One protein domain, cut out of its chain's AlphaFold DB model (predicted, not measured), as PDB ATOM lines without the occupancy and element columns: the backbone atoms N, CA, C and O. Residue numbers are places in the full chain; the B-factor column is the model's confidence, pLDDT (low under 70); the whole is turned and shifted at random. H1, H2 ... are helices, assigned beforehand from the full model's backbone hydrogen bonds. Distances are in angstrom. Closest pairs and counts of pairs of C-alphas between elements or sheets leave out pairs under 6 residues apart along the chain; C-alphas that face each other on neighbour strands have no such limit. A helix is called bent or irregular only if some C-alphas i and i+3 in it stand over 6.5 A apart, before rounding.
ATOM      1  N   ILE A  11       2.830   1.640  -3.727       64.75
ATOM      2  CA  ILE A  11       4.140   2.252  -3.462       64.75
ATOM      3  C   ILE A  11       4.183   3.662  -4.050       64.75
ATOM      4  O   ILE A  11       4.529   4.610  -3.354       64.75
ATOM      5  N   ASN A  12       3.769   3.821  -5.305       55.16
ATOM      6  CA  ASN A  12       3.746   5.116  -5.977       55.16
ATOM      7  C   ASN A  12       2.824   6.134  -5.296       55.16
ATOM      8  O   ASN A  12       3.192   7.297  -5.150       55.16
ATOM      9  N   LEU A  13       1.631   5.706  -4.883       70.19
ATOM     10  CA  LEU A  13       0.689   6.554  -4.162       70.19
ATOM     11  C   LEU A  13       1.231   6.912  -2.773       70.19
ATOM     12  O   LEU A  13       1.147   8.066  -2.364       70.19
ATOM     13  N   GLY A  14       1.834   5.942  -2.080       72.12
ATOM     14  CA  GLY A  14       2.494   6.144  -0.794       72.12
ATOM     15  C   GLY A  14       3.626   7.165  -0.882       72.12
ATOM     16  O   GLY A  14       3.664   8.091  -0.078       72.12
ATOM     17  N   PHE A  15       4.490   7.072  -1.895       62.97
ATOM     18  CA  PHE A  15       5.540   8.063  -2.154       62.97
ATOM     19  C   PHE A  15       4.973   9.452  -2.452       62.97
ATOM     20  O   PHE A  15       5.440  10.434  -1.878       62.97
ATOM     21  N   ALA A  16       3.944   9.549  -3.299       62.31
ATOM     22  CA  ALA A  16       3.330  10.831  -3.635       62.31
ATOM     23  C   ALA A  16       2.731  11.528  -2.400       62.31
ATOM     24  O   ALA A  16       2.974  12.712  -2.177       62.31
ATOM     25  N   VAL A  17       1.991  10.782  -1.572       72.25
ATOM     26  CA  VAL A  17       1.359  11.308  -0.352       72.25
ATOM     27  C   VAL A  17       2.397  11.625   0.725       72.25
ATOM     28  O   VAL A  17       2.370  12.720   1.285       72.25
ATOM     29  N   SER A  18       3.322  10.699   1.003       70.12
ATOM     30  CA  SER A  18       4.347  10.876   2.044       70.12
ATOM     31  C   SER A  18       5.223  12.080   1.767       70.12
ATOM     32  O   SER A  18       5.495  12.861   2.666       70.12
ATOM     33  N   SER A  19       5.608  12.288   0.519       61.19
ATOM     34  CA  SER A  19       6.530  13.359   0.190       61.19
ATOM     35  C   SER A  19       5.849  14.723   0.051       61.19
ATOM     36  O   SER A  19       6.466  15.737   0.359       61.19
ATOM     37  N   ALA A  20       4.569  14.767  -0.344       66.50
ATOM     38  CA  ALA A  20       3.765  15.982  -0.220       66.50
ATOM     39  C   ALA A  20       3.583  16.378   1.257       66.50
ATOM     40  O   ALA A  20       3.594  17.561   1.586       66.50
ATOM     41  N   ALA A  21       3.457  15.394   2.155       66.81
ATOM     42  CA  ALA A  21       3.324  15.617   3.592       66.81
ATOM     43  C   ALA A  21       4.665  15.885   4.306       66.81
ATOM     44  O   ALA A  21       4.691  16.617   5.294       66.81
ATOM     45  N   ALA A  22       5.778  15.331   3.814       61.72
ATOM     46  CA  ALA A  22       7.084  15.373   4.475       61.72
ATOM     47  C   ALA A  22       7.598  16.804   4.683       61.72
ATOM     48  O   ALA A  22       8.113  17.105   5.757       61.72
ATOM     49  N   GLY A  23       7.407  17.692   3.701       59.72
ATOM     50  CA  GLY A  23       7.813  19.100   3.804       59.72
ATOM     51  C   GLY A  23       7.058  19.855   4.902       59.72
ATOM     52  O   GLY A  23       7.676  20.451   5.778       59.72
ATOM     53  N   PHE A  24       5.726  19.744   4.922       67.31
ATOM     54  CA  PHE A  24       4.887  20.388   5.942       67.31
ATOM     55  C   PHE A  24       5.159  19.860   7.356       67.31
ATOM     56  O   PHE A  24       5.139  20.615   8.327       67.31
ATOM     57  N   ILE A  25       5.416  18.557   7.485       68.88
ATOM     58  CA  ILE A  25       5.720  17.920   8.768       68.88
ATOM     59  C   ILE A  25       7.092  18.376   9.293       68.88
ATOM     60  O   ILE A  25       7.225  18.667  10.483       68.88
ATOM     61  N   ALA A  26       8.093  18.474   8.412       62.16
ATOM     62  CA  ALA A  26       9.436  18.922   8.768       62.16
ATOM     63  C   ALA A  26       9.482  20.403   9.185       62.16
ATOM     64  O   ALA A  26      10.254  20.749  10.079       62.16
ATOM     65  N   GLU A  27       8.638  21.261   8.600       66.19
ATOM     66  CA  GLU A  27       8.521  22.675   8.992       66.19
ATOM     67  C   GLU A  27       7.918  22.865  10.393       66.19
ATOM     68  O   GLU A  27       8.285  23.804  11.096       66.19
ATOM     69  N   TYR A  28       7.004  21.985  10.818       73.38
ATOM     70  CA  TYR A  28       6.286  22.142  12.087       73.38
ATOM     71  C   TYR A  28       6.999  21.474  13.269       73.38
ATOM     72  O   TYR A  28       7.151  22.081  14.330       73.38
ATOM     73  N   SER A  29       7.399  20.203  13.128       77.19
ATOM     74  CA  SER A  29       8.124  19.457  14.164       77.19
ATOM     75  C   SER A  29       8.567  18.082  13.667       77.19
ATOM     76  O   SER A  29       7.743  17.226  13.340       77.19
ATOM     77  N   TYR A  30       9.868  17.802  13.765       75.88
ATOM     78  CA  TYR A  30      10.406  16.460  13.535       75.88
ATOM     79  C   TYR A  30       9.758  15.397  14.438       75.88
ATOM     80  O   TYR A  30       9.514  14.279  13.990       75.88
ATOM     81  N   LEU A  31       9.416  15.739  15.689       84.38
ATOM     82  CA  LEU A  31       8.762  14.813  16.624       84.38
ATOM     83  C   LEU A  31       7.353  14.438  16.146       84.38
ATOM     84  O   LEU A  31       6.970  13.272  16.236       84.38
ATOM     85  N   ALA A  32       6.603  15.395  15.590       81.00
ATOM     86  CA  ALA A  32       5.299  15.116  14.989       81.00
ATOM     87  C   ALA A  32       5.427  14.161  13.791       81.00
ATOM     88  O   ALA A  32       4.613  13.249  13.651       81.00
ATOM     89  N   GLY A  33       6.490  14.306  12.991       79.25
ATOM     90  CA  GLY A  33       6.814  13.364  11.919       79.25
ATOM     91  C   GLY A  33       7.101  11.954  12.422       79.25
ATOM     92  O   GLY A  33       6.508  11.001  11.922       79.25
ATOM     93  N   PHE A  34       7.922  11.813  13.465       83.56
ATOM     94  CA  PHE A  34       8.206  10.507  14.069       83.56
ATOM     95  C   PHE A  34       6.959   9.836  14.665       83.56
ATOM     96  O   PHE A  34       6.776   8.632  14.491       83.56
ATOM     97  N   ILE A  35       6.079  10.589  15.337       89.81
ATOM     98  CA  ILE A  35       4.811  10.045  15.856       89.81
ATOM     99  C   ILE A  35       3.886   9.627  14.706       89.81
ATOM    100  O   ILE A  35       3.265   8.566  14.780       89.81
ATOM    101  N   GLY A  36       3.807  10.432  13.643       86.06
ATOM    102  CA  GLY A  36       3.018  10.112  12.453       86.06
ATOM    103  C   GLY A  36       3.479   8.815  11.783       86.06
ATOM    104  O   GLY A  36       2.657   7.942  11.505       86.06
ATOM    105  N   GLU A  37       4.791   8.654  11.610       86.88
ATOM    106  CA  GLU A  37       5.403   7.441  11.057       86.88
ATOM    107  C   GLU A  37       5.129   6.212  11.937       86.88
ATOM    108  O   GLU A  37       4.723   5.155  11.442       86.88
ATOM    109  N   ALA A  38       5.279   6.353  13.259       87.81
ATOM    110  CA  ALA A  38       4.991   5.282  14.210       87.81
ATOM    111  C   ALA A  38       3.520   4.842  14.147       87.81
ATOM    112  O   ALA A  38       3.230   3.643  14.128       87.81
ATOM    113  N   LEU A  39       2.586   5.797  14.068       93.19
ATOM    114  CA  LEU A  39       1.156   5.514  13.974       93.19
ATOM    115  C   LEU A  39       0.809   4.808  12.657       93.19
ATOM    116  O   LEU A  39       0.102   3.802  12.679       93.19
ATOM    117  N   MET A  40       1.323   5.289  11.521       88.56
ATOM    118  CA  MET A  40       1.077   4.667  10.214       88.56
ATOM    119  C   MET A  40       1.656   3.255  10.133       88.56
ATOM    120  O   MET A  40       0.989   2.338   9.647       88.56
ATOM    121  N   THR A  41       2.851   3.052  10.687       90.00
ATOM    122  CA  THR A  41       3.471   1.727  10.788       90.00
ATOM    123  C   THR A  41       2.631   0.789  11.655       90.00
ATOM    124  O   THR A  41       2.393  -0.355  11.267       90.00
ATOM    125  N   LEU A  42       2.117   1.269  12.793       94.12
ATOM    126  CA  LEU A  42       1.247   0.483  13.669       94.12
ATOM    127  C   LEU A  42      -0.066   0.107  12.974       94.12
ATOM    128  O   LEU A  42      -0.482  -1.048  13.031       94.12
ATOM    129  N   VAL A  43      -0.701   1.053  12.277       93.75
ATOM    130  CA  VAL A  43      -1.918   0.795  11.494       93.75
ATOM    131  C   VAL A  43      -1.647  -0.247  10.410       93.75
ATOM    132  O   VAL A  43      -2.417  -1.197  10.277       93.75
ATOM    133  N   CYS A  44      -0.538  -0.126   9.677       89.38
ATOM    134  CA  CYS A  44      -0.126  -1.115   8.683       89.38
ATOM    135  C   CYS A  44       0.066  -2.503   9.315       89.38
ATOM    136  O   CYS A  44      -0.487  -3.483   8.819       89.38
ATOM    137  N   ALA A  45       0.767  -2.586  10.449       89.81
ATOM    138  CA  ALA A  45       0.991  -3.839  11.167       89.81
ATOM    139  C   ALA A  45      -0.324  -4.497  11.616       89.81
ATOM    140  O   ALA A  45      -0.512  -5.695  11.408       89.81
ATOM    141  N   VAL A  46      -1.262  -3.719  12.169       93.44
ATOM    142  CA  VAL A  46      -2.589  -4.209  12.576       93.44
ATOM    143  C   VAL A  46      -3.396  -4.678  11.365       93.44
ATOM    144  O   VAL A  46      -3.990  -5.754  11.405       93.44
ATOM    145  N   LEU A  47      -3.399  -3.915  10.268       90.94
ATOM    146  CA  LEU A  47      -4.095  -4.304   9.041       90.94
ATOM    147  C   LEU A  47      -3.524  -5.595   8.458       90.94
ATOM    148  O   LEU A  47      -4.296  -6.480   8.104       90.94
ATOM    149  N   VAL A  48      -2.199  -5.737   8.398       87.38
ATOM    150  CA  VAL A  48      -1.551  -6.973   7.947       87.38
ATOM    151  C   VAL A  48      -1.931  -8.135   8.861       87.38
ATOM    152  O   VAL A  48      -2.372  -9.166   8.362       87.38
ATOM    153  N   PHE A  49      -1.851  -7.954  10.181       88.44
ATOM    154  CA  PHE A  49      -2.184  -8.992  11.158       88.44
ATOM    155  C   PHE A  49      -3.643  -9.467  11.063       88.44
ATOM    156  O   PHE A  49      -3.916 -10.654  11.210       88.44
ATOM    157  N   VAL A  50      -4.585  -8.555  10.800       91.38
ATOM    158  CA  VAL A  50      -6.023  -8.872  10.745       91.38
ATOM    159  C   VAL A  50      -6.473  -9.346   9.358       91.38
ATOM    160  O   VAL A  50      -7.361 -10.191   9.259       91.38
ATOM    161  N   LYS A  51      -5.929  -8.776   8.276       88.56
ATOM    162  CA  LYS A  51      -6.450  -8.960   6.908       88.56
ATOM    163  C   LYS A  51      -5.620  -9.885   6.034       88.56
ATOM    164  O   LYS A  51      -6.173 -10.378   5.053       88.56
ATOM    165  N   VAL A  52      -4.337 -10.100   6.325       82.44
ATOM    166  CA  VAL A  52      -3.499 -11.010   5.534       82.44
ATOM    167  C   VAL A  52      -3.622 -12.408   6.142       82.44
ATOM    168  O   VAL A  52      -3.118 -12.631   7.242       82.44
ATOM    169  N   PRO A  53      -4.298 -13.358   5.465       76.00
ATOM    170  CA  PRO A  53      -4.386 -14.720   5.962       76.00
ATOM    171  C   PRO A  53      -2.989 -15.339   6.013       76.00
ATOM    172  O   PRO A  53      -2.152 -15.078   5.141       76.00
TER     173      PRO A  53
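AT A GLANCE: This is residues 11 to 53 of the 301 residues of the protein "MFS domain-containing protein" of Streptomyces microflavus (UniProt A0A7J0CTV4). Two helices fold back on each other as an open helical hairpin, a narrow V that meets near the turn at Ser 29 and spreads toward its free ends. The second arm, H2, is the longer one, and H1 has a kink partway along. The printed part has 43 residues with two named helices, H1 then H2 along the chain, and no named strand; its class is all helix. The whole is loose, with a radius of gyration of the C-alphas of 12.4 A, and flat, spanning 40 by 23 by 7 A.

HOW THE PARTS SIT: H1, residues 11 to 28, and H2, residues 30 to 51, form a helical hairpin. They run opposite ways at a shallow tilt of 30 degrees. They touch, H1 with residues 22 to 26 alone and H2 with residues 32 to 33 alone; the closest C-alphas, those of Ile 25 and Gly 33, are 5.6 A apart. Residues 11 to 17 of H1 stand free, as do residues 38 to 53, of which 38 to 51 belong to H2. In H2 every O i to N i+4 pair is within hydrogen-bond range; in H1, 12 of 14 are.

IN THESE COORDINATES: H1 begins at C-alpha 11, (4.140, 2.252, -3.462), and measures 25.3 A to C-alpha 28. It has a kink of 32 degrees near residue 21 and is irregular, but only just: C-alphas 20 and 23 are 6.50 A apart. H2 measures 31.2 A, from C-alpha 30 at (10.406, 16.460, 13.535) to C-alpha 51 at (-6.450, -8.960, 6.908).

THE WHOLE: The two C-alphas farthest apart, those of Glu 27 and Pro 53, are 39.7 A apart. The printed part has no cut, and the link from H1 to H2 is tight. The mean pLDDT of the printed part is 78.0; residues 11 to 12, 15 to 16 and 19 to 27 are under 70.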